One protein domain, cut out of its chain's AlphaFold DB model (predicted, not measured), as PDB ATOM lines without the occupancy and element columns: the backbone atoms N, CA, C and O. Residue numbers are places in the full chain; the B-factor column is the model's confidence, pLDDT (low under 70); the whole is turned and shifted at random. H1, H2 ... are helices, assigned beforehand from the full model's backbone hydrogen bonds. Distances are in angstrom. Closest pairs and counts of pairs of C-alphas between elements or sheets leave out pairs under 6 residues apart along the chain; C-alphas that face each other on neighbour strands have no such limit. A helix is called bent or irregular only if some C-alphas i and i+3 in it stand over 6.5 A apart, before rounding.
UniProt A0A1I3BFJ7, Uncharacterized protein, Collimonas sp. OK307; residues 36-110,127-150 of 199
ATOM      1  N   GLU A  36     200.385 206.256 258.895       90.44
ATOM      2  CA  GLU A  36     199.626 205.086 259.319       90.44
ATOM      3  C   GLU A  36     199.998 204.764 260.765       90.44
ATOM      4  O   GLU A  36     201.137 204.398 261.061       90.44
ATOM      5  N   ASN A  37     199.033 204.898 261.677       87.62
ATOM      6  CA  ASN A  37     199.228 204.639 263.107       87.62
ATOM      7  C   ASN A  37     200.424 205.415 263.702       87.62
ATOM      8  O   ASN A  37     201.251 204.831 264.405       87.62
ATOM      9  N   GLY A  38     200.554 206.711 263.392       88.69
ATOM     10  CA  GLY A  38     201.663 207.551 263.857       88.69
ATOM     11  C   GLY A  38     203.013 207.294 263.176       88.69
ATOM     12  O   GLY A  38     204.013 207.901 263.561       88.69
ATOM     13  N   HIS A  39     203.077 206.420 262.167       92.88
ATOM     14  CA  HIS A  39     204.288 206.159 261.392       92.88
ATOM     15  C   HIS A  39     204.162 206.705 259.968       92.88
ATOM     16  O   HIS A  39     203.138 206.496 259.326       92.88
ATOM     17  N   PRO A  40     205.191 207.378 259.427       95.94
ATOM     18  CA  PRO A  40     205.127 207.884 258.065       95.94
ATOM     19  C   PRO A  40     205.225 206.735 257.060       95.94
ATOM     20  O   PRO A  40     206.040 205.822 257.223       95.94
ATOM     21  N   THR A  41     204.440 206.820 255.989       96.25
ATOM     22  CA  THR A  41     204.516 205.887 254.862       96.25
ATOM     23  C   THR A  41     205.810 206.087 254.065       96.25
ATOM     24  O   THR A  41     206.540 207.074 254.225       96.25
ATOM     25  N   VAL A  42     206.116 205.146 253.165       96.25
ATOM     26  CA  VAL A  42     207.254 205.280 252.236       96.25
ATOM     27  C   VAL A  42     207.104 206.534 251.373       96.25
ATOM     28  O   VAL A  42     208.075 207.273 251.189       96.25
ATOM     29  N   ASP A  43     205.884 206.813 250.912       97.31
ATOM     30  CA  ASP A  43     205.582 207.991 250.106       97.31
ATOM     31  C   ASP A  43     205.760 209.290 250.901       97.31
ATOM     32  O   ASP A  43     206.306 210.245 250.358       97.31
ATOM     33  N   ALA A  44     205.430 209.330 252.198       97.62
ATOM     34  CA  ALA A  44     205.674 210.513 253.035       97.62
ATOM     35  C   ALA A  44     207.167 210.827 253.198       97.62
ATOM     36  O   ALA A  44     207.596 211.981 253.128       97.62
ATOM     37  N   ILE A  45     207.992 209.788 253.363       98.00
ATOM     38  CA  ILE A  45     209.451 209.940 253.413       98.00
ATOM     39  C   ILE A  45     209.976 210.457 252.066       98.00
ATOM     40  O   ILE A  45     210.832 211.344 252.037       98.00
ATOM     41  N   GLN A  46     209.463 209.925 250.955       98.31
ATOM     42  CA  GLN A  46     209.845 210.358 249.613       98.31
ATOM     43  C   GLN A  46     209.384 211.795 249.315       98.31
ATOM     44  O   GLN A  46     210.154 212.570 248.748       98.31
ATOM     45  N   ALA A  47     208.179 212.180 249.736       98.56
ATOM     46  CA  ALA A  47     207.645 213.529 249.583       98.56
ATOM     47  C   ALA A  47     208.546 214.566 250.262       98.56
ATOM     48  O   ALA A  47     208.930 215.548 249.634       98.56
ATOM     49  N   VAL A  48     208.985 214.315 251.501       98.56
ATOM     50  CA  VAL A  48     209.937 215.200 252.193       98.56
ATOM     51  C   VAL A  48     211.239 215.363 251.407       98.56
ATOM     52  O   VAL A  48     211.713 216.486 251.245       98.56
ATOM     53  N   GLN A  49     211.810 214.272 250.887       98.50
ATOM     54  CA  GLN A  49     213.042 214.343 250.089       98.50
ATOM     55  C   GLN A  49     212.847 215.188 248.827       98.50
ATOM     56  O   GLN A  49     213.701 216.009 248.491       98.50
ATOM     57  N   ILE A  50     211.708 215.013 248.155       98.56
ATOM     58  CA  ILE A  50     211.327 215.794 246.980       98.56
ATOM     59  C   ILE A  50     211.223 217.282 247.341       98.56
ATOM     60  O   ILE A  50     211.884 218.104 246.705       98.56
ATOM     61  N   LEU A  51     210.478 217.627 248.394       98.69
ATOM     62  CA  LEU A  51     210.274 219.008 248.841       98.69
ATOM     63  C   LEU A  51     211.593 219.685 249.238       98.69
ATOM     64  O   LEU A  51     211.871 220.803 248.813       98.69
ATOM     65  N   GLN A  52     212.461 218.989 249.980       98.50
ATOM     66  CA  GLN A  52     213.793 219.496 250.333       98.50
ATOM     67  C   GLN A  52     214.684 219.708 249.101       98.50
ATOM     68  O   GLN A  52     215.543 220.590 249.090       98.50
ATOM     69  N   SER A  53     214.476 218.918 248.047       97.19
ATOM     70  CA  SER A  53     215.221 219.027 246.794       97.19
ATOM     71  C   SER A  53     214.674 220.077 245.823       97.19
ATOM     72  O   SER A  53     215.343 220.334 244.825       97.19
ATOM     73  N   ALA A  54     213.545 220.740 246.119       97.38
ATOM     74  CA  ALA A  54     212.898 221.723 245.235       97.38
ATOM     75  C   ALA A  54     213.849 222.842 244.768       97.38
ATOM     76  O   ALA A  54     213.755 223.338 243.642       97.38
ATOM     77  N   GLY A  55     214.852 223.163 245.592       95.88
ATOM     78  CA  GLY A  55     215.985 224.006 245.220       95.88
ATOM     79  C   GLY A  55     216.580 223.649 243.858       95.88
ATOM     80  O   GLY A  55     216.861 224.541 243.057       95.88
ATOM     81  N   GLN A  56     216.778 222.366 243.565       95.12
ATOM     82  CA  GLN A  56     217.396 221.868 242.331       95.12
ATOM     83  C   GLN A  56     216.600 222.201 241.064       95.12
ATOM     84  O   GLN A  56     217.161 222.138 239.972       95.12
ATOM     85  N   ASP A  57     215.329 222.566 241.208       95.12
ATOM     86  CA  ASP A  57     214.437 222.974 240.124       95.12
ATOM     87  C   ASP A  57     214.255 224.503 240.070       95.12
ATOM     88  O   ASP A  57     213.419 225.014 239.328       95.12
ATOM     89  N   GLY A  58     215.064 225.250 240.832       93.81
ATOM     90  CA  GLY A  58     214.999 226.712 240.914       93.81
ATOM     91  C   GLY A  58     213.891 227.236 241.828       93.81
ATOM     92  O   GLY A  58     213.617 228.434 241.813       93.81
ATOM     93  N   LEU A  59     213.268 226.360 242.617       96.06
ATOM     94  CA  LEU A  59     212.236 226.705 243.593       96.06
ATOM     95  C   LEU A  59     212.858 226.906 244.984       96.06
ATOM     96  O   LEU A  59     214.028 226.589 245.199       96.06
ATOM     97  N   ASP A  60     212.089 227.445 245.927       96.44
ATOM     98  CA  ASP A  60     212.514 227.597 247.322       96.44
ATOM     99  C   ASP A  60     211.800 226.539 248.186       96.44
ATOM    100  O   ASP A  60     210.570 226.548 248.241       96.44
ATOM    101  N   PRO A  61     212.523 225.601 248.832       98.00
ATOM    102  CA  PRO A  61     211.922 224.589 249.704       98.00
ATOM    103  C   PRO A  61     211.049 225.151 250.836       98.00
ATOM    104  O   PRO A  61     210.120 224.470 251.285       98.00
ATOM    105  N   ASP A  62     211.322 226.371 251.306       97.75
ATOM    106  CA  ASP A  62     210.571 226.971 252.410       97.75
ATOM    107  C   ASP A  62     209.136 227.349 252.004       97.75
ATOM    108  O   ASP A  62     208.232 227.279 252.841       97.75
ATOM    109  N   ASP A  63     208.883 227.615 250.717       97.88
ATOM    110  CA  ASP A  63     207.529 227.859 250.188       97.88
ATOM    111  C   ASP A  63     206.614 226.628 250.282       97.88
ATOM    112  O   ASP A  63     205.391 226.745 250.189       97.88
ATOM    113  N   TYR A  64     207.197 225.448 250.503       98.38
ATOM    114  CA  TYR A  64     206.483 224.180 250.645       98.38
ATOM    115  C   TYR A  64     206.635 223.575 252.045       98.38
ATOM    116  O   TYR A  64     206.411 222.381 252.234       98.38
ATOM    117  N   HIS A  65     207.046 224.378 253.036       98.19
ATOM    118  CA  HIS A  65     207.239 223.942 254.422       98.19
ATOM    119  C   HIS A  65     208.177 222.727 254.571       98.19
ATOM    120  O   HIS A  65     208.035 221.942 255.515       98.19
ATOM    121  N   ALA A  66     209.148 222.563 253.663       98.38
ATOM    122  CA  ALA A  66     209.953 221.344 253.556       98.38
ATOM    123  C   ALA A  66     210.668 220.978 254.868       98.38
ATOM    124  O   ALA A  66     210.678 219.816 255.271       98.38
ATOM    125  N   ASN A  67     211.220 221.974 255.567       98.12
ATOM    126  CA  ASN A  67     211.909 221.764 256.841       98.12
ATOM    127  C   ASN A  67     210.952 221.301 257.950       98.12
ATOM    128  O   ASN A  67     211.252 220.338 258.655       98.12
ATOM    129  N   ALA A  68     209.777 221.926 258.077       98.00
ATOM    130  CA  ALA A  68     208.781 221.536 259.076       98.00
ATOM    131  C   ALA A  68     208.277 220.103 258.839       98.00
ATOM    132  O   ALA A  68     208.254 219.294 259.766       98.00
ATOM    133  N   LEU A  69     207.960 219.757 257.586       98.38
ATOM    134  CA  LEU A  69     207.541 218.405 257.207       98.38
ATOM    135  C   LEU A  69     208.650 217.366 257.434       98.38
ATOM    136  O   LEU A  69     208.366 216.258 257.889       98.38
ATOM    137  N   ALA A  70     209.916 217.723 257.200       98.38
ATOM    138  CA  ALA A  70     211.049 216.854 257.506       98.38
ATOM    139  C   ALA A  70     211.187 216.566 259.007       98.38
ATOM    140  O   ALA A  70     211.487 215.432 259.387       98.38
ATOM    141  N   HIS A  71     210.948 217.568 259.858       97.75
ATOM    142  CA  HIS A  71     210.922 217.380 261.307       97.75
ATOM    143  C   HIS A  71     209.781 216.452 261.729       97.75
ATOM    144  O   HIS A  71     210.056 215.457 262.398       97.75
ATOM    145  N   ILE A  72     208.557 216.701 261.254       96.56
ATOM    146  CA  ILE A  72     207.371 215.873 261.532       96.56
ATOM    147  C   ILE A  72     207.626 214.404 261.164       96.56
ATOM    148  O   ILE A  72     207.491 213.512 262.002       96.56
ATOM    149  N   VAL A  73     208.062 214.140 259.927       97.19
ATOM    150  CA  VAL A  73     208.375 212.778 259.467       97.19
ATOM    151  C   VAL A  73     209.526 212.177 260.276       97.19
ATOM    152  O   VAL A  73     209.495 210.999 260.626       97.19
ATOM    153  N   GLY A  74     210.549 212.968 260.606       97.06
ATOM    154  CA  GLY A  74     211.682 212.524 261.411       97.06
ATOM    155  C   GLY A  74     211.297 212.105 262.832       97.06
ATOM    156  O   GLY A  74     211.792 211.085 263.312       97.06
ATOM    157  N   ASP A  75     210.428 212.867 263.496       95.12
ATOM    158  CA  ASP A  75     209.914 212.565 264.835       95.12
ATOM    159  C   ASP A  75     209.030 211.314 264.824       95.12
ATOM    160  O   ASP A  75     209.259 210.393 265.614       95.12
ATOM    161  N   ALA A  76     208.109 211.218 263.863       93.75
ATOM    162  CA  ALA A  76     207.246 210.053 263.683       93.75
ATOM    163  C   ALA A  76     208.060 208.765 263.422       93.75
ATOM    164  O   ALA A  76     207.803 207.714 264.013       93.75
ATOM    165  N   LYS A  77     209.144 208.840 262.630       93.94
ATOM    166  CA  LYS A  77     210.084 207.712 262.439       93.94
ATOM    167  C   LYS A  77     210.787 207.273 263.724       93.94
ATOM    168  O   LYS A  77     211.166 206.111 263.830       93.94
ATOM    169  N   ARG A  78     211.001 208.183 264.677       94.25
ATOM    170  CA  ARG A  78     211.617 207.881 265.982       94.25
ATOM    171  C   ARG A  78     210.612 207.351 267.010       94.25
ATOM    172  O   ARG A  78     211.005 207.096 268.144       94.25
ATOM    173  N   GLY A  79     209.347 207.170 266.627       86.25
ATOM    174  CA  GLY A  79     208.297 206.677 267.517       86.25
ATOM    175  C   GLY A  79     207.735 207.745 268.454       86.25
ATOM    176  O   GLY A  79     207.116 207.401 269.466       86.25
ATOM    177  N   ALA A  80     207.939 209.032 268.144       84.38
ATOM    178  CA  ALA A  80     207.185 210.091 268.798       84.38
ATOM    179  C   ALA A  80     205.700 209.864 268.489       84.38
ATOM    180  O   ALA A  80     205.289 209.916 267.332       84.38
ATOM    181  N   HIS A  81     204.916 209.539 269.516       71.94
ATOM    182  CA  HIS A  81     203.497 209.252 269.337       71.94
ATOM    183  C   HIS A  81     202.769 210.537 268.944       71.94
ATOM    184  O   HIS A  81     202.779 211.512 269.699       71.94
ATOM    185  N   SER A  82     202.134 210.519 267.776       76.38
ATOM    186  CA  SER A  82     201.187 211.542 267.343       76.38
ATOM    187  C   SER A  82     199.760 211.076 267.619       76.38
ATOM    188  O   SER A  82     199.488 209.874 267.640       76.38
ATOM    189  N   SER A  83     198.844 212.010 267.870       83.88
ATOM    190  CA  SER A  83     197.418 211.682 267.885       83.88
ATOM    191  C   SER A  83     196.924 211.481 266.449       83.88
ATOM    192  O   SER A  83     197.511 212.002 265.502       83.88
ATOM    193  N   SER A  84     195.800 210.782 266.279       83.88
ATOM    194  CA  SER A  84     195.160 210.650 264.963       83.88
ATOM    195  C   SER A  84     194.797 212.005 264.345       83.88
ATOM    196  O   SER A  84     194.825 212.158 263.130       83.88
ATOM    197  N   GLU A  85     194.476 213.000 265.173       85.69
ATOM    198  CA  GLU A  85     194.182 214.357 264.713       85.69
ATOM    199  C   GLU A  85     195.434 215.056 264.163       85.69
ATOM    200  O   GLU A  85     195.384 215.633 263.078       85.69
ATOM    201  N   SER A  86     196.583 214.910 264.828       89.44
ATOM    202  CA  SER A  86     197.861 215.404 264.308       89.44
ATOM    203  C   SER A  86     198.273 214.704 263.008       89.44
ATOM    204  O   SER A  86     198.756 215.367 262.095       89.44
ATOM    205  N   ASP A  87     198.034 213.396 262.869       90.44
ATOM    206  CA  ASP A  87     198.306 212.668 261.620       90.44
ATOM    207  C   ASP A  87     197.487 213.219 260.434       90.44
ATOM    208  O   ASP A  87     198.014 213.352 259.324       90.44
ATOM    209  N   ILE A  88     196.223 213.600 260.662       91.56
ATOM    210  CA  ILE A  88     195.360 214.225 259.645       91.56
ATOM    211  C   ILE A  88     195.884 215.617 259.270       91.56
ATOM    212  O   ILE A  88     196.010 215.930 258.084       91.56
ATOM    213  N   GLU A  89     196.231 216.450 260.254       92.75
ATOM    214  CA  GLU A  89     196.771 217.794 260.011       92.75
ATOM    215  C   GLU A  89     198.090 217.753 259.228       92.75
ATOM    216  O   GLU A  89     198.265 218.476 258.241       92.75
ATOM    217  N   HIS A  90     199.009 216.869 259.620       94.81
ATOM    218  CA  HIS A  90     200.276 216.667 258.921       94.81
ATOM    219  C   HIS A  90     200.064 216.146 257.494       94.81
ATOM    220  O   HIS A  90     200.733 216.608 256.565       94.81
ATOM    221  N   SER A  91     199.107 215.235 257.303       95.75
ATOM    222  CA  SER A  91     198.721 214.731 255.981       95.75
ATOM    223  C   SER A  91     198.157 215.845 255.091       95.75
ATOM    224  O   SER A  91     198.483 215.916 253.904       95.75
ATOM    225  N   ALA A  92     197.371 216.765 255.653       95.81
ATOM    226  CA  ALA A  92     196.814 217.901 254.922       95.81
ATOM    227  C   ALA A  92     197.904 218.897 254.507       95.81
ATOM    228  O   ALA A  92     197.935 219.341 253.355       95.81
ATOM    229  N   LEU A  93     198.837 219.201 255.415       97.12
ATOM    230  CA  LEU A  93     199.989 220.054 255.123       97.12
ATOM    231  C   LEU A  93     200.856 219.460 254.007       97.12
ATOM    232  O   LEU A  93     201.219 220.171 253.069       97.12
ATOM    233  N   MET A  94     201.156 218.162 254.083       98.31
ATOM    234  CA  MET A  94     201.972 217.473 253.084       98.31
ATOM    235  C   MET A  94     201.287 217.420 251.719       98.31
ATOM    236  O   MET A  94     201.922 217.718 250.709       98.31
ATOM    237  N   THR A  95     199.986 217.123 251.689       98.19
ATOM    238  CA  THR A  95     199.186 217.111 250.455       98.19
ATOM    239  C   THR A  95     199.222 218.476 249.774       98.19
ATOM    240  O   THR A  95     199.621 218.574 248.616       98.19
ATOM    241  N   ARG A  96     198.928 219.551 250.517       98.25
ATOM    242  CA  ARG A  96     198.966 220.922 249.990       98.25
ATOM    243  C   ARG A  96     200.355 221.307 249.474       98.25
ATOM    244  O   ARG A  96     200.462 221.930 248.420       98.25
ATOM    245  N   ALA A  97     201.412 220.959 250.209       98.62
ATOM    246  CA  ALA A  97     202.790 221.239 249.807       98.62
ATOM    247  C   ALA A  97     203.149 220.536 248.486       98.62
ATOM    248  O   ALA A  97     203.720 221.159 247.592       98.62
ATOM    249  N   MET A  98     202.769 219.265 248.337       98.69
ATOM    250  CA  MET A  98     203.025 218.484 247.125       98.69
ATOM    251  C   MET A  98     202.207 218.971 245.925       98.69
ATOM    252  O   MET A  98     202.755 219.095 244.832       98.69
ATOM    253  N   GLU A  99     200.928 219.298 246.115       98.19
ATOM    254  CA  GLU A  99     200.083 219.882 245.064       98.19
ATOM    255  C   GLU A  99     200.644 221.217 244.566       98.19
ATOM    256  O   GLU A  99     200.753 221.431 243.356       98.19
ATOM    257  N   GLN A 100     201.065 222.092 245.487       98.25
ATOM    258  CA  GLN A 100     201.675 223.377 245.150       98.25
ATOM    259  C   GLN A 100     203.009 223.193 244.415       98.25
ATOM    260  O   GLN A 100     203.255 223.872 243.420       98.25
ATOM    261  N   LEU A 101     203.854 222.247 244.842       98.50
ATOM    262  CA  LEU A 101     205.104 221.926 244.147       98.50
ATOM    263  C   LEU A 101     204.843 221.436 242.716       98.50
ATOM    264  O   LEU A 101     205.478 221.910 241.776       98.50
ATOM    265  N   ILE A 102     203.904 220.503 242.536       98.12
ATOM    266  CA  ILE A 102     203.521 219.972 241.219       98.12
ATOM    267  C   ILE A 102     202.999 221.098 240.322       98.12
ATOM    268  O   ILE A 102     203.382 221.181 239.151       98.12
ATOM    269  N   PHE A 103     202.162 221.981 240.870       96.69
ATOM    270  CA  PHE A 103     201.674 223.159 240.166       96.69
ATOM    271  C   PHE A 103     202.834 224.055 239.714       96.69
ATOM    272  O   PHE A 103     202.945 224.364 238.528       96.69
ATOM    273  N   ASP A 104     203.733 224.423 240.626       96.69
ATOM    274  CA  ASP A 104     204.840 225.337 240.341       96.69
ATOM    275  C   ASP A 104     205.852 224.744 239.351       96.69
ATOM    276  O   ASP A 104     206.355 225.461 238.484       96.69
ATOM    277  N   LEU A 105     206.116 223.437 239.421       95.56
ATOM    278  CA  LEU A 105     206.954 222.731 238.448       95.56
ATOM    279  C   LEU A 105     206.331 222.741 237.048       95.56
ATOM    280  O   LEU A 105     207.036 222.930 236.054       95.56
ATOM    281  N   HIS A 106     205.013 222.542 236.958       94.31
ATOM    282  CA  HIS A 106     204.331 222.412 235.677       94.31
ATOM    283  C   HIS A 106     204.025 223.764 235.030       94.31
ATOM    284  O   HIS A 106     204.319 223.986 233.848       94.31
ATOM    285  N   PHE A 107     203.437 224.686 235.786       91.44
ATOM    286  CA  PHE A 107     202.963 225.979 235.295       91.44
ATOM    287  C   PHE A 107     204.001 227.090 235.450       91.44
ATOM    288  O   PHE A 107     204.021 228.009 234.631       91.44
ATOM    289  N   GLY A 108     204.929 226.951 236.397       90.25
ATOM    290  CA  GLY A 108     205.793 228.037 236.840       90.25
ATOM    291  C   GLY A 108     205.096 228.912 237.884       90.25
ATOM    292  O   GLY A 108     203.874 228.954 237.976       90.25
ATOM    293  N   ARG A 109     205.894 229.654 238.659       89.94
ATOM    294  CA  ARG A 109     205.401 230.533 239.737       89.94
ATOM    295  C   ARG A 109     204.920 231.905 239.273       89.94
ATOM    296  O   ARG A 109     204.292 232.629 240.039       89.94
ATOM    297  N   VAL A 110     205.282 232.297 238.053       82.56
ATOM    298  CA  VAL A 110     204.969 233.612 237.492       82.56
ATOM    299  C   VAL A 110     204.347 233.427 236.123       82.56
ATOM    300  O   VAL A 110     204.886 232.695 235.292       82.56
ATOM    301  N   ASP A 127     195.776 218.876 236.571       95.69
ATOM    302  CA  ASP A 127     195.142 218.989 237.886       95.69
ATOM    303  C   ASP A 127     196.118 218.410 238.925       95.69
ATOM    304  O   ASP A 127     196.313 217.191 238.936       95.69
ATOM    305  N   PRO A 128     196.770 219.243 239.762       96.00
ATOM    306  CA  PRO A 128     197.784 218.767 240.700       96.00
ATOM    307  C   PRO A 128     197.247 217.761 241.718       96.00
ATOM    308  O   PRO A 128     197.958 216.817 242.054       96.00
ATOM    309  N   ALA A 129     196.000 217.924 242.165       95.81
ATOM    310  CA  ALA A 129     195.392 217.061 243.173       95.81
ATOM    311  C   ALA A 129     195.087 215.673 242.595       95.81
ATOM    312  O   ALA A 129     195.459 214.647 243.168       95.81
ATOM    313  N   ALA A 130     194.455 215.620 241.417       95.44
ATOM    314  CA  ALA A 130     194.204 214.352 240.729       95.44
ATOM    315  C   ALA A 130     195.513 213.647 240.335       95.44
ATOM    316  O   ALA A 130     195.642 212.433 240.495       95.44
ATOM    317  N   TYR A 131     196.501 214.415 239.869       96.81
ATOM    318  CA  TYR A 131     197.810 213.896 239.485       96.81
ATOM    319  C   TYR A 131     198.579 213.315 240.681       96.81
ATOM    320  O   TYR A 131     199.147 212.228 240.575       96.81
ATOM    321  N   LEU A 132     198.551 213.991 241.836       97.50
ATOM    322  CA  LEU A 132     199.163 213.507 243.072       97.50
ATOM    323  C   LEU A 132     198.489 212.226 243.575       97.50
ATOM    324  O   LEU A 132     199.184 211.257 243.875       97.50
ATOM    325  N   ARG A 133     197.150 212.189 243.629       96.00
ATOM    326  CA  ARG A 133     196.409 210.996 244.076       96.00
ATOM    327  C   ARG A 133     196.734 209.766 243.233       96.00
ATOM    328  O   ARG A 133     196.994 208.708 243.795       96.00
ATOM    329  N   GLN A 134     196.786 209.915 241.908       96.06
ATOM    330  CA  GLN A 134     197.174 208.821 241.014       96.06
ATOM    331  C   GLN A 134     198.607 208.343 241.296       96.06
ATOM    332  O   GLN A 134     198.853 207.147 241.414       96.06
ATOM    333  N   ALA A 135     199.549 209.276 241.453       97.19
ATOM    334  CA  ALA A 135     200.944 208.943 241.717       97.19
ATOM    335  C   ALA A 135     201.141 208.183 243.039       97.19
ATOM    336  O   ALA A 135     202.005 207.312 243.117       97.19
ATOM    337  N   LEU A 136     200.347 208.509 244.063       96.75
ATOM    338  CA  LEU A 136     200.357 207.810 245.348       96.75
ATOM    339  C   LEU A 136     199.701 206.432 245.257       96.75
ATOM    340  O   LEU A 136     200.270 205.468 245.754       96.75
ATOM    341  N   ALA A 137     198.565 206.317 244.562       95.19
ATOM    342  CA  ALA A 137     197.908 205.029 244.331       95.19
ATOM    343  C   ALA A 137     198.817 204.034 243.585       95.19
ATOM    344  O   ALA A 137     198.800 202.839 243.875       95.19
ATOM    345  N   ASP A 138     199.642 204.535 242.663       96.50
ATOM    346  CA  ASP A 138     200.576 203.724 241.879       96.50
ATOM    347  C   ASP A 138     201.962 203.568 242.544       96.50
ATOM    348  O   ASP A 138     202.825 202.885 241.992       96.50
ATOM    349  N   HIS A 139     202.221 204.217 243.690       95.44
ATOM    350  CA  HIS A 139     203.548 204.327 244.325       95.44
ATOM    351  C   HIS A 139     204.652 204.810 243.358       95.44
ATOM    352  O   HIS A 139     205.790 204.331 243.349       95.44
ATOM    353  N   THR A 140     204.311 205.781 242.507       97.44
ATOM    354  CA  THR A 140     205.181 206.355 241.464       97.44
ATOM    355  C   THR A 140     205.543 207.820 241.725       97.44
ATOM    356  O   THR A 140     206.007 208.515 240.817       97.44
ATOM    357  N   LEU A 141     205.392 208.302 242.964       97.56
ATOM    358  CA  LEU A 141     205.488 209.720 243.332       97.56
ATOM    359  C   LEU A 141     206.724 210.437 242.753       97.56
ATOM    360  O   LEU A 141     206.586 211.452 242.067       97.56
ATOM    361  N   ALA A 142     207.932 209.894 242.928       96.25
ATOM    362  CA  ALA A 142     209.145 210.494 242.365       96.25
ATOM    363  C   ALA A 142     209.153 210.568 240.824       96.25
ATOM    364  O   ALA A 142     209.710 211.508 240.252       96.25
ATOM    365  N   VAL A 143     208.572 209.585 240.130       96.94
ATOM    366  CA  VAL A 143     208.445 209.599 238.661       96.94
ATOM    367  C   VAL A 143     207.442 210.666 238.237       96.94
ATOM    368  O   VAL A 143     207.730 211.439 237.319       96.94
ATOM    369  N   ALA A 144     206.302 210.743 238.923       96.75
ATOM    370  CA  ALA A 144     205.252 211.707 238.634       96.75
ATOM    371  C   ALA A 144     205.751 213.149 238.798       96.75
ATOM    372  O   ALA A 144     205.576 213.958 237.887       96.75
ATOM    373  N   VAL A 145     206.457 213.459 239.892       96.88
ATOM    374  CA  VAL A 145     207.025 214.799 240.124       96.88
ATOM    375  C   VAL A 145     208.065 215.163 239.063       96.88
ATOM    376  O   VAL A 145     207.999 216.249 238.489       96.88
ATOM    377  N   ARG A 146     208.978 214.246 238.709       94.62
ATOM    378  CA  ARG A 146     209.925 214.486 237.602       94.62
ATOM    379  C   ARG A 146     209.222 214.729 236.266       94.62
ATOM    380  O   ARG A 146     209.726 215.494 235.449       94.62
ATOM    381  N   SER A 147     208.084 214.076 236.043       94.94
ATOM    382  CA  SER A 147     207.290 214.212 234.815       94.94
ATOM    383  C   SER A 147     206.460 215.502 234.788       94.94
ATOM    384  O   SER A 147     206.145 215.997 233.707       94.94
ATOM    385  N   ALA A 148     206.152 216.083 235.954       94.94
ATOM    386  CA  ALA A 148     205.465 217.370 236.067       94.94
ATOM    387  C   ALA A 148     206.352 218.544 235.619       94.94
ATOM    388  O   ALA A 148     205.839 219.527 235.080       94.94
ATOM    389  N   ALA A 149     207.671 218.424 235.794       92.62
ATOM    390  CA  ALA A 149     208.649 219.407 235.340       92.62
ATOM    391  C   ALA A 149     208.732 219.497 233.795       92.62
ATOM    392  O   ALA A 149     208.325 218.568 233.087       92.62
ATOM    393  N   PRO A 150     209.283 220.589 233.225       90.88
ATOM    394  CA  PRO A 150     209.433 220.730 231.777       90.88
ATOM    395  C   PRO A 150     210.311 219.632 231.149       90.88
ATOM    396  O   PRO A 150     211.501 219.528 231.433       90.88
TER     397      PRO A 150
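Overview. This is residues 36 to 110 and 127 to 150 of the 199 residues of an uncharacterized protein of Collimonas sp. OK307 (UniProt A0A1I3BFJ7). The long helix H4 runs along one side of the model, with H1 and H3 beside it in a loose up-and-down bundle of three helices, each running against the one before it in the chain. A helical hairpin of H5 and H6 packs on H4, and its H6 also packs on residues 43 to 50 of H1, while the very short H2, in the turn of the chain from H1 to H3, packs on residues 51 to 55 of H1 and on residues 97 to 101 of H4. The printed part has 99 residues with six named helices, H1 to H6 in chain order, and no named strand: the class is all helix. It is compact, with a radius of gyration of the C-alphas of 13.1 A and spans of 39 by 26 by 18 A.

Arrangement. H4, residues 84 to 107, is the hub and touches the five other helices. H1, residues 42 to 57, touches residues 94 to 105 of H4, closest at the C-alphas of Ala 47 and Met 98, 7.2 A apart; they run the same way at 37 degrees, only just a steep tilt. H3, residues 66 to 77, only just touches H4, with 3 pairs of C-alphas within 8 A, the closest being Leu 69 and Met 94 at 7.0 A; this helical hairpin has a steep tilt of 38 degrees, opposite ways. H1 and H3 touch at a shallow tilt of 23 degrees, opposite ways, with the C-alphas of Leu 51 and Ala 66 closest at 5.3 A. H2, residues 61 to 64, touches H4, with the C-alphas of Tyr 64 and Ala 97 closest at 4.8 A. H5, residues 128 to 137, touches H4 at a steep tilt of 62 degrees, opposite ways; the C-alphas of Glu 99 and Pro 128 are closest at 5.1 A. H6, residues 141 to 148, forms a hairpin with H5, closest at the C-alphas of Ala 135 and Leu 141, 4.9 A. H6 also touches residues 43 to 50 of H1, with the C-alphas of Asp 43 and Leu 141 closest at 7.0 A. H3 is apart from H5 and H6. Every O i to N i+4 pair is within hydrogen-bond range in H3, H4, H5 and H6; in H1 9 of 12 are, and H2 is too short for such a pair.

Along the chain. H4 is 34.3 A long, from C-alpha 84 at (195.160, 210.650, 264.963) to C-alpha 107 at (202.963, 225.979, 235.295). H1 is 22.6 A long and begins at C-alpha 42, (207.254, 205.280, 252.236); it has a kink of 36 degrees near residue 51 and is irregular, with C-alphas 52 and 55 7.2 A apart. H3 measures 16.3 A, H5 14.2 A, H6 10.6 A and H2 5.5 A.

Size, cuts and confidence. The two C-alphas farthest apart are those of Gly 79 and Val 110, 40.5 A. Residues 111 to 126 are not printed, in the link across the cut from H4 to H5, and C-alphas 110 and 127 are 17.6 A apart. Of the links that are printed whole, H3 to H4 is short and the others are tight. Mean pLDDT of the printed part is 94.8, and no printed residue is under 70.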